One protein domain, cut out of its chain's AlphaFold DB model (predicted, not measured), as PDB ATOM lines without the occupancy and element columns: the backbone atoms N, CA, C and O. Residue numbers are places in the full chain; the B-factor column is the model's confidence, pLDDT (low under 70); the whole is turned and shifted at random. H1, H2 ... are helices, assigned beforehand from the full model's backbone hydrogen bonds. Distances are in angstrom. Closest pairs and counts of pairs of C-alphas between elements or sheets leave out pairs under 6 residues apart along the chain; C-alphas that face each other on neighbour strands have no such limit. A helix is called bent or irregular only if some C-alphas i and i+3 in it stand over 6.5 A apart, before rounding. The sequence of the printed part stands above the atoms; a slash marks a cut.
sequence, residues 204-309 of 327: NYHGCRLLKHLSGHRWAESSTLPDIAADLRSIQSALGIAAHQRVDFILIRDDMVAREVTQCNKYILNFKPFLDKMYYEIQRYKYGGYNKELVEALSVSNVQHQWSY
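What this domain is: This is residues 204 to 309 of the 327 residues of an uncharacterized protein of Oncorhynchus mykiss (UniProt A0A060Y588). One long kinked helix, H4, runs through the middle, and the other four helices pack on it: H2 side by side with it, H3 slanting over its first part, H1 and H5 on its last residues. H5 folds back along H4, and residues 206 to 211 stick out at the far end of H1. The printed part has 106 residues with five named helices, H1 to H5 in chain order, and no named strand; the class is all helix. It is compact, with a radius of gyration of the C-alphas of 14.9 A and spans of 41 by 33 by 27 A.

How they stand to each other: The hub is H4, residues 266 to 287, with a kink of 40 degrees near residue 274; it is irregular, C-alphas 270 and 273 being 7.4 A apart. H3, residues 249 to 259, touches it at a steep tilt of 43 degrees, opposite ways, as a helical hairpin; the closest C-alphas, of Met 256 and Leu 269, are 6.3 A apart. H2, residues 226 to 238, touches residues 271 to 278 of H4 alone, at a shallow tilt of 19 degrees, opposite ways, closest at the C-alphas of Ile 228 and Met 278, 6.2 A. H1, residues 209 to 222, is irregular, with C-alphas 214 and 217 7.2 A apart; it touches residues 282 to 286 of H4 alone at a steep tilt of 51 degrees, closest at the C-alphas of Arg 218 and Lys 286, 5.9 A. H5, residues 292 to 299, forms a helical hairpin with H4, touching its residues 283 to 287 alone, closest at the C-alphas of Arg 284 and Val 295, 6.2 A. H5 is apart from H1, H2 and H3. Every O i to N i+4 pair is within hydrogen-bond range in H2, H3 and H5, against 8 of 10 in H1 and 13 of 18 in H4.

Where its parts are: H4 is 32.5 A from first to last C-alpha, from (184.321, 365.810, 273.720) to (206.608, 347.132, 259.098). H1 begins at C-alpha 209, (219.985, 356.774, 256.473), and is 20.0 A long; H2 is 18.4 A, H3 15.3 A and H5 10.8 A, ending at C-alpha 299, (198.889, 343.675, 268.810).

The domain as a whole: The C-alphas farthest apart, of Leu 210 and Gln 263, are 43.1 A apart. The printed part has no cut and no long link. Mean pLDDT of the printed part is 72.4, and residues 263 to 268 and 286 to 309 are under 70.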
ATOM      1  N   ASN A 204     215.262 355.838 264.580       83.75
ATOM      2  CA  ASN A 204     215.988 357.069 264.287       83.75
ATOM      3  C   ASN A 204     216.176 357.299 262.777       83.75
ATOM      4  O   ASN A 204     217.192 356.939 262.184       83.75
ATOM      5  N   TYR A 205     215.185 357.938 262.148       80.62
ATOM      6  CA  TYR A 205     215.219 358.340 260.733       80.62
ATOM      7  C   TYR A 205     216.197 359.489 260.421       80.62
ATOM      8  O   TYR A 205     216.338 359.854 259.251       80.62
ATOM      9  N   HIS A 206     216.841 360.081 261.432       80.75
ATOM     10  CA  HIS A 206     217.830 361.145 261.260       80.75
ATOM     11  C   HIS A 206     219.234 360.538 261.147       80.75
ATOM     12  O   HIS A 206     219.863 360.678 260.097       80.75
ATOM     13  N   GLY A 207     219.665 359.768 262.153       84.56
ATOM     14  CA  GLY A 207     220.937 359.038 262.123       84.56
ATOM     15  C   GLY A 207     220.955 357.886 261.109       84.56
ATOM     16  O   GLY A 207     221.876 357.766 260.296       84.56
ATOM     17  N   CYS A 208     219.914 357.043 261.076       86.12
ATOM     18  CA  CYS A 208     219.901 355.855 260.220       86.12
ATOM     19  C   CYS A 208     219.361 356.144 258.807       86.12
ATOM     20  O   CYS A 208     218.173 355.989 258.503       86.12
ATOM     21  N   ARG A 209     220.277 356.506 257.897       88.69
ATOM     22  CA  ARG A 209     219.985 356.774 256.473       88.69
ATOM     23  C   ARG A 209     219.280 355.610 255.761       88.69
ATOM     24  O   ARG A 209     218.376 355.851 254.962       88.69
ATOM     25  N   LEU A 210     219.647 354.360 256.065       86.44
ATOM     26  CA  LEU A 210     219.018 353.168 255.478       86.44
ATOM     27  C   LEU A 210     217.556 353.025 255.926       86.44
ATOM     28  O   LEU A 210     216.671 352.832 255.095       86.44
ATOM     29  N   LEU A 211     217.285 353.192 257.224       82.38
ATOM     30  CA  LEU A 211     215.929 353.159 257.775       82.38
ATOM     31  C   LEU A 211     215.054 354.274 257.176       82.38
ATOM     32  O   LEU A 211     213.894 354.033 256.838       82.38
ATOM     33  N   LYS A 212     215.614 355.478 256.985       81.38
ATOM     34  CA  LYS A 212     214.950 356.595 256.291       81.38
ATOM     35  C   LYS A 212     214.568 356.231 254.852       81.38
ATOM     36  O   LYS A 212     213.434 356.476 254.449       81.38
ATOM     37  N   HIS A 213     215.481 355.613 254.101       83.19
ATOM     38  CA  HIS A 213     215.235 355.182 252.722       83.19
ATOM     39  C   HIS A 213     214.148 354.094 252.634       83.19
ATOM     40  O   HIS A 213     213.174 354.265 251.906       83.19
ATOM     41  N   LEU A 214     214.256 353.026 253.436       81.00
ATOM     42  CA  LEU A 214     213.319 351.890 253.420       81.00
ATOM     43  C   LEU A 214     211.888 352.248 253.863       81.00
ATOM     44  O   LEU A 214     210.931 351.583 253.470       81.00
ATOM     45  N   SER A 215     211.730 353.274 254.704       76.94
ATOM     46  CA  SER A 215     210.432 353.650 255.284       76.94
ATOM     47  C   SER A 215     209.776 354.883 254.658       76.94
ATOM     48  O   SER A 215     208.559 355.025 254.767       76.94
ATOM     49  N   GLY A 216     210.544 355.761 254.002       73.69
ATOM     50  CA  GLY A 216     210.050 357.051 253.514       73.69
ATOM     51  C   GLY A 216     208.933 356.936 252.475       73.69
ATOM     52  O   GLY A 216     207.944 357.661 252.562       73.69
ATOM     53  N   HIS A 217     209.048 355.986 251.541       79.75
ATOM     54  CA  HIS A 217     208.026 355.761 250.513       79.75
ATOM     55  C   HIS A 217     206.717 355.241 251.132       79.75
ATOM     56  O   HIS A 217     205.676 355.881 250.997       79.75
ATOM     57  N   ARG A 218     206.800 354.187 251.964       77.56
ATOM     58  CA  ARG A 218     205.646 353.632 252.700       77.56
ATOM     59  C   ARG A 218     204.966 354.652 253.616       77.56
ATOM     60  O   ARG A 218     203.770 354.545 253.867       77.56
ATOM     61  N   TRP A 219     205.709 355.632 254.136       72.75
ATOM     62  CA  TRP A 219     205.135 356.728 254.918       72.75
ATOM     63  C   TRP A 219     204.265 357.645 254.054       72.75
ATOM     64  O   TRP A 219     203.128 357.922 254.431       72.75
ATOM     65  N   ALA A 220     204.754 358.059 252.883       75.81
ATOM     66  CA  ALA A 220     203.981 358.860 251.933       75.81
ATOM     67  C   ALA A 220     202.752 358.101 251.394       75.81
ATOM     68  O   ALA A 220     201.665 358.668 251.314       75.81
ATOM     69  N   GLU A 221     202.904 356.808 251.093       82.69
ATOM     70  CA  GLU A 221     201.818 355.941 250.617       82.69
ATOM     71  C   GLU A 221     200.756 355.654 251.686       82.69
ATOM     72  O   GLU A 221     199.593 355.444 251.335       82.69
ATOM     73  N   SER A 222     201.115 355.657 252.977       78.06
ATOM     74  CA  SER A 222     200.219 355.222 254.062       78.06
ATOM     75  C   SER A 222     198.861 355.933 254.052       78.06
ATOM     76  O   SER A 222     197.831 355.270 254.136       78.06
ATOM     77  N   SER A 223     198.846 357.253 253.840       75.50
ATOM     78  CA  SER A 223     197.625 358.073 253.770       75.50
ATOM     79  C   SER A 223     196.847 357.946 252.450       75.50
ATOM     80  O   SER A 223     195.774 358.530 252.317       75.50
ATOM     81  N   THR A 224     197.377 357.213 251.464       81.75
ATOM     82  CA  THR A 224     196.734 356.963 250.156       81.75
ATOM     83  C   THR A 224     196.103 355.573 250.043       81.75
ATOM     84  O   THR A 224     195.343 355.325 249.108       81.75
ATOM     85  N   LEU A 225     196.370 354.679 251.003       83.38
ATOM     86  CA  LEU A 225     195.750 353.355 251.079       83.38
ATOM     87  C   LEU A 225     194.212 353.487 251.155       83.38
ATOM     88  O   LEU A 225     193.740 354.308 251.942       83.38
ATOM     89  N   PRO A 226     193.416 352.714 250.383       83.88
ATOM     90  CA  PRO A 226     192.002 353.026 250.139       83.88
ATOM     91  C   PRO A 226     191.148 353.250 251.392       83.88
ATOM     92  O   PRO A 226     190.472 354.277 251.488       83.88
ATOM     93  N   ASP A 227     191.224 352.333 252.361       83.31
ATOM     94  CA  ASP A 227     190.435 352.377 253.598       83.31
ATOM     95  C   ASP A 227     190.860 353.547 254.492       83.31
ATOM     96  O   ASP A 227     190.030 354.324 254.952       83.31
ATOM     97  N   ILE A 228     192.171 353.727 254.668       81.50
ATOM     98  CA  ILE A 228     192.779 354.820 255.440       81.50
ATOM     99  C   ILE A 228     192.419 356.181 254.835       81.50
ATOM    100  O   ILE A 228     192.056 357.112 255.549       81.50
ATOM    101  N   ALA A 229     192.463 356.294 253.508       85.25
ATOM    102  CA  ALA A 229     192.086 357.505 252.797       85.25
ATOM    103  C   ALA A 229     190.569 357.774 252.880       85.25
ATOM    104  O   ALA A 229     190.153 358.932 252.861       85.25
ATOM    105  N   ALA A 230     189.733 356.733 252.972       86.69
ATOM    106  CA  ALA A 230     188.292 356.869 253.191       86.69
ATOM    107  C   ALA A 230     187.963 357.299 254.630       86.69
ATOM    108  O   ALA A 230     187.237 358.280 254.806       86.69
ATOM    109  N   ASP A 231     188.553 356.641 255.632       84.81
ATOM    110  CA  ASP A 231     188.423 356.991 257.051       84.81
ATOM    111  C   ASP A 231     188.924 358.431 257.298       84.81
ATOM    112  O   ASP A 231     188.226 359.231 257.921       84.81
ATOM    113  N   LEU A 232     190.070 358.825 256.722       85.94
ATOM    114  CA  LEU A 232     190.604 360.189 256.834       85.94
ATOM    115  C   LEU A 232     189.676 361.243 256.206       85.94
ATOM    116  O   LEU A 232     189.416 362.260 256.848       85.94
ATOM    117  N   ARG A 233     189.123 361.006 255.005       87.56
ATOM    118  CA  ARG A 233     188.132 361.916 254.388       87.56
ATOM    119  C   ARG A 233     186.855 362.034 255.224       87.56
ATOM    120  O   ARG A 233     186.302 363.126 255.336       87.56
ATOM    121  N   SER A 234     186.397 360.927 255.809       88.00
ATOM    122  CA  SER A 234     185.224 360.895 256.691       88.00
ATOM    123  C   SER A 234     185.443 361.772 257.930       88.00
ATOM    124  O   SER A 234     184.627 362.642 258.231       88.00
ATOM    125  N   ILE A 235     186.597 361.620 258.589       86.06
ATOM    126  CA  ILE A 235     186.966 362.404 259.774       86.06
ATOM    127  C   ILE A 235     187.186 363.880 259.414       86.06
ATOM    128  O   ILE A 235     186.646 364.744 260.095       86.06
ATOM    129  N   GLN A 236     187.904 364.198 258.329       88.38
ATOM    130  CA  GLN A 236     188.087 365.585 257.869       88.38
ATOM    131  C   GLN A 236     186.738 366.286 257.634       88.38
ATOM    132  O   GLN A 236     186.521 367.376 258.159       88.38
ATOM    133  N   SER A 237     185.810 365.623 256.935       89.00
ATOM    134  CA  SER A 237     184.450 366.123 256.696       89.00
ATOM    135  C   SER A 237     183.674 366.352 258.001       89.00
ATOM    136  O   SER A 237     183.100 367.421 258.204       89.00
ATOM    137  N   ALA A 238     183.710 365.390 258.931       87.19
ATOM    138  CA  ALA A 238     183.011 365.488 260.214       87.19
ATOM    139  C   ALA A 238     183.618 366.518 261.190       87.19
ATOM    140  O   ALA A 238     182.930 366.978 262.100       87.19
ATOM    141  N   LEU A 239     184.888 366.891 261.004       85.88
ATOM    142  CA  LEU A 239     185.564 367.956 261.752       85.88
ATOM    143  C   LEU A 239     185.509 369.328 261.053       85.88
ATOM    144  O   LEU A 239     186.002 370.301 261.615       85.88
ATOM    145  N   GLY A 240     184.917 369.421 259.856       88.00
ATOM    146  CA  GLY A 240     184.837 370.661 259.075       88.00
ATOM    147  C   GLY A 240     186.152 371.093 258.410       88.00
ATOM    148  O   GLY A 240     186.232 372.210 257.907       88.00
ATOM    149  N   ILE A 241     187.167 370.224 258.388       88.56
ATOM    150  CA  ILE A 241     188.490 370.508 257.815       88.56
ATOM    151  C   ILE A 241     188.369 370.586 256.292       88.56
ATOM    152  O   ILE A 241     187.939 369.626 255.644       88.56
ATOM    153  N   ALA A 242     188.770 371.710 255.698       86.31
ATOM    154  CA  ALA A 242     188.643 371.899 254.260       86.31
ATOM    155  C   ALA A 242     189.566 370.939 253.486       86.31
ATOM    156  O   ALA A 242     190.748 370.808 253.789       86.31
ATOM    157  N   ALA A 243     189.058 370.313 252.418       81.19
ATOM    158  CA  ALA A 243     189.748 369.235 251.689       81.19
ATOM    159  C   ALA A 243     191.078 369.624 250.994       81.19
ATOM    160  O   ALA A 243     191.752 368.762 250.431       81.19
ATOM    161  N   HIS A 244     191.464 370.904 251.013       83.25
ATOM    162  CA  HIS A 244     192.772 371.379 250.550       83.25
ATOM    163  C   HIS A 244     193.830 371.440 251.675       83.25
ATOM    164  O   HIS A 244     195.024 371.543 251.384       83.25
ATOM    165  N   GLN A 245     193.415 371.365 252.945       82.69
ATOM    166  CA  GLN A 245     194.305 371.346 254.103       82.69
ATOM    167  C   GLN A 245     195.059 370.015 254.175       82.69
ATOM    168  O   GLN A 245     194.471 368.933 254.138       82.69
ATOM    169  N   ARG A 246     196.382 370.073 254.346       76.62
ATOM    170  CA  ARG A 246     197.228 368.876 254.486       76.62
ATOM    171  C   ARG A 246     197.279 368.396 255.939       76.62
ATOM    172  O   ARG A 246     198.326 368.454 256.578       76.62
ATOM    173  N   VAL A 247     196.140 367.927 256.445       81.44
ATOM    174  CA  VAL A 247     196.012 367.311 257.775       81.44
ATOM    175  C   VAL A 247     196.079 365.790 257.652       81.44
ATOM    176  O   VAL A 247     195.195 365.178 257.051       81.44
ATOM    177  N   ASP A 248     197.111 365.182 258.240       79.06
ATOM    178  CA  ASP A 248     197.217 363.728 258.385       79.06
ATOM    179  C   ASP A 248     196.533 363.211 259.668       79.06
ATOM    180  O   ASP A 248     196.219 363.961 260.595       79.06
ATOM    181  N   PHE A 249     196.301 361.898 259.729       78.69
ATOM    182  CA  PHE A 249     195.639 361.247 260.862       78.69
ATOM    183  C   PHE A 249     196.446 361.294 262.175       78.69
ATOM    184  O   PHE A 249     195.861 361.140 263.247       78.69
ATOM    185  N   ILE A 250     197.772 361.477 262.116       79.12
ATOM    186  CA  ILE A 250     198.644 361.524 263.298       79.12
ATOM    187  C   ILE A 250     198.421 362.849 264.008       79.12
ATOM    188  O   ILE A 250     198.254 362.856 265.223       79.12
ATOM    189  N   LEU A 251     198.350 363.944 263.249       82.88
ATOM    190  CA  LEU A 251     197.992 365.265 263.754       82.88
ATOM    191  C   LEU A 251     196.600 365.258 264.410       82.88
ATOM    192  O   LEU A 251     196.463 365.722 265.541       82.88
ATOM    193  N   ILE A 252     195.599 364.646 263.762       83.75
ATOM    194  CA  ILE A 252     194.251 364.501 264.345       83.75
ATOM    195  C   ILE A 252     194.304 363.699 265.653       83.75
ATOM    196  O   ILE A 252     193.769 364.135 266.673       83.75
ATOM    197  N   ARG A 253     194.993 362.549 265.659       83.31
ATOM    198  CA  ARG A 253     195.112 361.698 266.851       83.31
ATOM    199  C   ARG A 253     195.890 362.375 267.984       83.31
ATOM    200  O   ARG A 253     195.581 362.126 269.146       83.31
ATOM    201  N   ASP A 254     196.882 363.202 267.670       85.81
ATOM    202  CA  ASP A 254     197.714 363.881 268.666       85.81
ATOM    203  C   ASP A 254     196.938 364.959 269.431       85.81
ATOM    204  O   ASP A 254     196.933 364.936 270.660       85.81
ATOM    205  N   ASP A 255     196.221 365.833 268.719       86.31
ATOM    206  CA  ASP A 255     195.337 366.837 269.325       86.31
ATOM    207  C   ASP A 255     194.183 366.178 270.092       86.31
ATOM    208  O   ASP A 255     193.904 366.541 271.232       86.31
ATOM    209  N   MET A 256     193.561 365.138 269.527       82.75
ATOM    210  CA  MET A 256     192.505 364.388 270.213       82.75
ATOM    211  C   MET A 256     192.958 363.773 271.537       82.75
ATOM    212  O   MET A 256     192.283 363.949 272.548       82.75
ATOM    213  N   VAL A 257     194.085 363.055 271.543       82.56
ATOM    214  CA  VAL A 257     194.597 362.399 272.757       82.56
ATOM    215  C   VAL A 257     195.158 363.425 273.743       82.56
ATOM    216  O   VAL A 257     195.033 363.230 274.949       82.56
ATOM    217  N   ALA A 258     195.712 364.547 273.272       88.06
ATOM    218  CA  ALA A 258     196.051 365.658 274.154       88.06
ATOM    219  C   ALA A 258     194.795 366.210 274.846       88.06
ATOM    220  O   ALA A 258     194.780 366.357 276.069       88.06
ATOM    221  N   ARG A 259     193.713 366.475 274.096       86.38
ATOM    222  CA  ARG A 259     192.461 367.058 274.618       86.38
ATOM    223  C   ARG A 259     191.781 366.229 275.705       86.38
ATOM    224  O   ARG A 259     190.969 366.803 276.424       86.38
ATOM    225  N   GLU A 260     192.136 364.957 275.898       81.62
ATOM    226  CA  GLU A 260     191.658 364.126 277.017       81.62
ATOM    227  C   GLU A 260     192.016 364.705 278.405       81.62
ATOM    228  O   GLU A 260     191.303 364.430 279.368       81.62
ATOM    229  N   VAL A 261     193.050 365.557 278.522       80.50
ATOM    230  CA  VAL A 261     193.353 366.300 279.771       80.50
ATOM    231  C   VAL A 261     192.537 367.587 279.934       80.50
ATOM    232  O   VAL A 261     192.587 368.227 280.983       80.50
ATOM    233  N   THR A 262     191.800 367.993 278.901       75.00
ATOM    234  CA  THR A 262     190.986 369.212 278.883       75.00
ATOM    235  C   THR A 262     189.506 368.863 279.002       75.00
ATOM    236  O   THR A 262     189.053 367.805 278.571       75.00
ATOM    237  N   GLN A 263     188.701 369.779 279.533       64.69
ATOM    238  CA  GLN A 263     187.245 369.587 279.593       64.69
ATOM    239  C   GLN A 263     186.531 370.010 278.288       64.69
ATOM    240  O   GLN A 263     185.302 370.031 278.236       64.69
ATOM    241  N   CYS A 264     187.279 370.362 277.234       60.09
ATOM    242  CA  CYS A 264     186.751 371.021 276.041       60.09
ATOM    243  C   CYS A 264     186.357 370.032 274.925       60.09
ATOM    244  O   CYS A 264     187.103 369.116 274.598       60.09
ATOM    245  N   ASN A 265     185.188 370.268 274.320       60.94
ATOM    246  CA  ASN A 265     184.654 369.612 273.119       60.94
ATOM    247  C   ASN A 265     184.930 368.094 272.973       60.94
ATOM    248  O   ASN A 265     185.667 367.648 272.091       60.94
ATOM    249  N   LYS A 266     184.239 367.281 273.781       66.25
ATOM    250  CA  LYS A 266     184.321 365.810 273.720       66.25
ATOM    251  C   LYS A 266     183.830 365.184 272.403       66.25
ATOM    252  O   LYS A 266     184.060 363.995 272.216       66.25
ATOM    253  N   TYR A 267     183.196 365.931 271.486       69.44
ATOM    254  CA  TYR A 267     182.735 365.388 270.197       69.44
ATOM    255  C   TYR A 267     183.877 364.749 269.399       69.44
ATOM    256  O   TYR A 267     183.702 363.686 268.808       69.44
ATOM    257  N   ILE A 268     185.065 365.360 269.449       69.69
ATOM    258  CA  ILE A 268     186.246 364.876 268.736       69.69
ATOM    259  C   ILE A 268     186.670 363.473 269.223       69.69
ATOM    260  O   ILE A 268     187.075 362.634 268.425       69.69
ATOM    261  N   LEU A 269     186.473 363.160 270.511       72.12
ATOM    262  CA  LEU A 269     186.852 361.877 271.121       72.12
ATOM    263  C   LEU A 269     186.054 360.683 270.569       72.12
ATOM    264  O   LEU A 269     186.533 359.551 270.640       72.12
ATOM    265  N   ASN A 270     184.891 360.917 269.949       79.25
ATOM    266  CA  ASN A 270     184.094 359.870 269.299       79.25
ATOM    267  C   ASN A 270     184.863 359.150 268.173       79.25
ATOM    268  O   ASN A 270     184.597 357.982 267.895       79.25
ATOM    269  N   PHE A 271     185.851 359.809 267.553       77.94
ATOM    270  CA  PHE A 271     186.672 359.219 266.489       77.94
ATOM    271  C   PHE A 271     187.841 358.363 267.009       77.94
ATOM    272  O   PHE A 271     188.520 357.720 266.208       77.94
ATOM    273  N   LYS A 272     188.079 358.298 268.333       76.12
ATOM    274  CA  LYS A 272     189.228 357.583 268.924       76.12
ATOM    275  C   LYS A 272     189.333 356.114 268.461       76.12
ATOM    276  O   LYS A 272     190.421 355.743 268.023       76.12
ATOM    277  N   PRO A 273     188.256 355.296 268.432       77.19
ATOM    278  CA  PRO A 273     188.351 353.905 267.972       77.19
ATOM    279  C   PRO A 273     188.763 353.775 266.497       77.19
ATOM    280  O   PRO A 273     189.510 352.865 266.139       77.19
ATOM    281  N   PHE A 274     188.317 354.705 265.644       75.94
ATOM    282  CA  PHE A 274     188.676 354.741 264.223       75.94
ATOM    283  C   PHE A 274     190.148 355.120 264.034       75.94
ATOM    284  O   PHE A 274     190.859 354.465 263.274       75.94
ATOM    285  N   LEU A 275     190.637 356.123 264.772       75.50
ATOM    286  CA  LEU A 275     192.045 356.528 264.732       75.50
ATOM    287  C   LEU A 275     192.988 355.457 265.296       75.50
ATOM    288  O   LEU A 275     194.076 355.276 264.755       75.50
ATOM    289  N   ASP A 276     192.579 354.731 266.338       74.69
ATOM    290  CA  ASP A 276     193.374 353.648 266.929       74.69
ATOM    291  C   ASP A 276     193.460 352.425 265.994       74.69
ATOM    292  O   ASP A 276     194.543 351.854 265.831       74.69
ATOM    293  N   LYS A 277     192.366 352.084 265.292       77.19
ATOM    294  CA  LYS A 277     192.365 351.099 264.191       77.19
ATOM    295  C   LYS A 277     193.271 351.551 263.037       77.19
ATOM    296  O   LYS A 277     194.159 350.809 262.624       77.19
ATOM    297  N   MET A 278     193.071 352.767 262.526       77.62
ATOM    298  CA  MET A 278     193.825 353.310 261.389       77.62
ATOM    299  C   MET A 278     195.331 353.395 261.683       77.62
ATOM    300  O   MET A 278     196.150 353.022 260.844       77.62
ATOM    301  N   TYR A 279     195.712 353.807 262.895       75.75
ATOM    302  CA  TYR A 279     197.103 353.804 263.347       75.75
ATOM    303  C   TYR A 279     197.730 352.400 263.308       75.75
ATOM    304  O   TYR A 279     198.873 352.266 262.859       75.75
ATOM    305  N   TYR A 280     196.998 351.368 263.749       74.19
ATOM    306  CA  TYR A 280     197.463 349.978 263.722       74.19
ATOM    307  C   TYR A 280     197.673 349.471 262.288       74.19
ATOM    308  O   TYR A 280     198.759 348.972 261.986       74.19
ATOM    309  N   GLU A 281     196.709 349.675 261.384       75.69
ATOM    310  CA  GLU A 281     196.851 349.271 259.974       75.69
ATOM    311  C   GLU A 281     198.031 349.972 259.283       75.69
ATOM    312  O   GLU A 281     198.763 349.357 258.506       75.69
ATOM    313  N   ILE A 282     198.306 351.232 259.631       75.50
ATOM    314  CA  ILE A 282     199.452 351.973 259.094       75.50
ATOM    315  C   ILE A 282     200.786 351.440 259.638       75.50
ATOM    316  O   ILE A 282     201.737 351.306 258.863       75.50
ATOM    317  N   GLN A 283     200.882 351.057 260.919       72.81
ATOM    318  CA  GLN A 283     202.091 350.376 261.418       72.81
ATOM    319  C   GLN A 283     202.256 348.989 260.772       72.81
ATOM    320  O   GLN A 283     203.366 348.615 260.383       72.81
ATOM    321  N   ARG A 284     201.154 348.249 260.598       72.94
ATOM    322  CA  ARG A 284     201.118 346.938 259.937       72.94
ATOM    323  C   ARG A 284     201.589 347.021 258.483       72.94
ATOM    324  O   ARG A 284     202.425 346.214 258.089       72.94
ATOM    325  N   TYR A 285     201.141 348.009 257.712       75.88
ATOM    326  CA  TYR A 285     201.630 348.256 256.351       75.88
ATOM    327  C   TYR A 285     203.113 348.663 256.335       75.88
ATOM    328  O   TYR A 285     203.912 348.127 255.564       75.88
ATOM    329  N   LYS A 286     203.514 349.576 257.231       69.00
ATOM    330  CA  LYS A 286     204.887 350.092 257.303       69.00
ATOM    331  C   LYS A 286     205.912 348.991 257.608       69.00
ATOM    332  O   LYS A 286     206.933 348.925 256.920       69.00
ATOM    333  N   TYR A 287     205.638 348.115 258.581       66.94
ATOM    334  CA  TYR A 287     206.608 347.132 259.098       66.94
ATOM    335  C   TYR A 287     206.309 345.662 258.758       66.94
ATOM    336  O   TYR A 287     207.241 344.861 258.686       66.94
ATOM    337  N   GLY A 288     205.051 345.288 258.501       61.97
ATOM    338  CA  GLY A 288     204.634 343.888 258.328       61.97
ATOM    339  C   GLY A 288     205.202 343.180 257.096       61.97
ATOM    340  O   GLY A 288     205.213 341.955 257.046       61.97
ATOM    341  N   GLY A 289     205.743 343.934 256.135       58.25
ATOM    342  CA  GLY A 289     206.535 343.389 255.029       58.25
ATOM    343  C   GLY A 289     207.976 342.993 255.390       58.25
ATOM    344  O   GLY A 289     208.712 342.626 254.481       58.25
ATOM    345  N   TYR A 290     208.405 343.118 256.656       55.50
ATOM    346  CA  TYR A 290     209.784 342.830 257.089       55.50
ATOM    347  C   TYR A 290     209.913 341.903 258.311       55.50
ATOM    348  O   TYR A 290     210.861 341.127 258.351       55.50
ATOM    349  N   ASN A 291     208.989 341.924 259.282       53.25
ATOM    350  CA  ASN A 291     208.907 340.884 260.322       53.25
ATOM    351  C   ASN A 291     207.467 340.768 260.870       53.25
ATOM    352  O   ASN A 291     206.839 341.784 261.172       53.25
ATOM    353  N   LYS A 292     206.950 339.537 261.018       49.34
ATOM    354  CA  LYS A 292     205.649 339.249 261.650       49.34
ATOM    355  C   LYS A 292     205.663 339.453 263.162       49.34
ATOM    356  O   LYS A 292     204.722 340.036 263.690       49.34
ATOM    357  N   GLU A 293     206.724 339.031 263.843       52.00
ATOM    358  CA  GLU A 293     206.822 339.056 265.311       52.00
ATOM    359  C   GLU A 293     206.730 340.492 265.848       52.00
ATOM    360  O   GLU A 293     206.075 340.754 266.854       52.00
ATOM    361  N   LEU A 294     207.297 341.453 265.107       49.34
ATOM    362  CA  LEU A 294     207.159 342.887 265.380       49.34
ATOM    363  C   LEU A 294     205.709 343.383 265.267       49.34
ATOM    364  O   LEU A 294     205.316 344.262 266.024       49.34
ATOM    365  N   VAL A 295     204.899 342.837 264.355       47.34
ATOM    366  CA  VAL A 295     203.471 343.190 264.230       47.34
ATOM    367  C   VAL A 295     202.644 342.522 265.330       47.34
ATOM    368  O   VAL A 295     201.716 343.133 265.857       47.34
ATOM    369  N   GLU A 296     202.997 341.302 265.726       44.78
ATOM    370  CA  GLU A 296     202.310 340.586 266.801       44.78
ATOM    371  C   GLU A 296     202.601 341.229 268.168       44.78
ATOM    372  O   GLU A 296     201.658 341.509 268.909       44.78
ATOM    373  N   ALA A 297     203.843 341.644 268.444       46.47
ATOM    374  CA  ALA A 297     204.196 342.451 269.620       46.47
ATOM    375  C   ALA A 297     203.396 343.772 269.716       46.47
ATOM    376  O   ALA A 297     202.999 344.180 270.811       46.47
ATOM    377  N   LEU A 298     203.099 344.406 268.571       40.53
ATOM    378  CA  LEU A 298     202.250 345.605 268.475       40.53
ATOM    379  C   LEU A 298     200.748 345.334 268.699       40.53
ATOM    380  O   LEU A 298     200.006 346.285 268.936       40.53
ATOM    381  N   SER A 299     200.297 344.076 268.619       38.09
ATOM    382  CA  SER A 299     198.889 343.675 268.810       38.09
ATOM    383  C   SER A 299     198.587 343.009 270.161       38.09
ATOM    384  O   SER A 299     197.477 343.135 270.666       38.09
ATOM    385  N   VAL A 300     199.563 342.318 270.761       35.44
ATOM    386  CA  VAL A 300     199.380 341.482 271.969       35.44
ATOM    387  C   VAL A 300     199.345 342.305 273.268       35.44
ATOM    388  O   VAL A 300     199.009 341.791 274.333       35.44
ATOM    389  N   SER A 301     199.666 343.598 273.207       32.00
ATOM    390  CA  SER A 301     199.767 344.473 274.376       32.00
ATOM    391  C   SER A 301     198.889 345.727 274.243       32.00
ATOM    392  O   SER A 301     198.613 346.188 273.136       32.00
ATOM    393  N   ASN A 302     198.455 346.307 275.376       34.78
ATOM    394  CA  ASN A 302     197.655 347.550 275.456       34.78
ATOM    395  C   ASN A 302     198.493 348.803 275.092       34.78
ATOM    396  O   ASN A 302     198.621 349.758 275.854       34.78
ATOM    397  N   VAL A 303     199.132 348.756 273.923       36.44
ATOM    398  CA  VAL A 303     200.318 349.532 273.529       36.44
ATOM    399  C   VAL A 303     200.085 350.256 272.190       36.44
ATOM    400  O   VAL A 303     201.009 350.726 271.525       36.44
ATOM    401  N   GLN A 304     198.815 350.510 271.850       31.83
ATOM    402  CA  GLN A 304     198.349 351.343 270.721       31.83
ATOM    403  C   GLN A 304     198.781 352.836 270.804       31.83
ATOM    404  O   GLN A 304     198.168 353.715 270.212       31.83
ATOM    405  N   HIS A 305     199.824 353.154 271.576       40.56
ATOM    406  CA  HIS A 305     200.245 354.498 271.962       40.56
ATOM    407  C   HIS A 305     201.763 354.757 271.827       40.56
ATOM    408  O   HIS A 305     202.193 355.850 272.187       40.56
ATOM    409  N   GLN A 306     202.589 353.812 271.351       40.25
ATOM    410  CA  GLN A 306     204.048 353.842 271.605       40.25
ATOM    411  C   GLN A 306     204.983 354.576 270.612       40.25
ATOM    412  O   GLN A 306     206.125 354.835 270.994       40.25
ATOM    413  N   TRP A 307     204.568 354.923 269.383       39.91
ATOM    414  CA  TRP A 307     205.523 355.272 268.298       39.91
ATOM    415  C   TRP A 307     205.465 356.723 267.775       39.91
ATOM    416  O   TRP A 307     205.902 357.004 266.660       39.91
ATOM    417  N   SER A 308     204.990 357.666 268.595       38.78
ATOM    418  CA  SER A 308     204.975 359.111 268.288       38.78
ATOM    419  C   SER A 308     205.899 359.907 269.226       38.78
ATOM    420  O   SER A 308     205.433 360.503 270.196       38.78
ATOM    421  N   TYR A 309     207.202 359.914 268.911       45.41
ATOM    422  CA  TYR A 309     208.277 360.739 269.503       45.41
ATOM    423  C   TYR A 309     208.294 360.883 271.042       45.41
ATOM    424  O   TYR A 309     207.769 361.850 271.607       45.41
TER     425      TYR A 309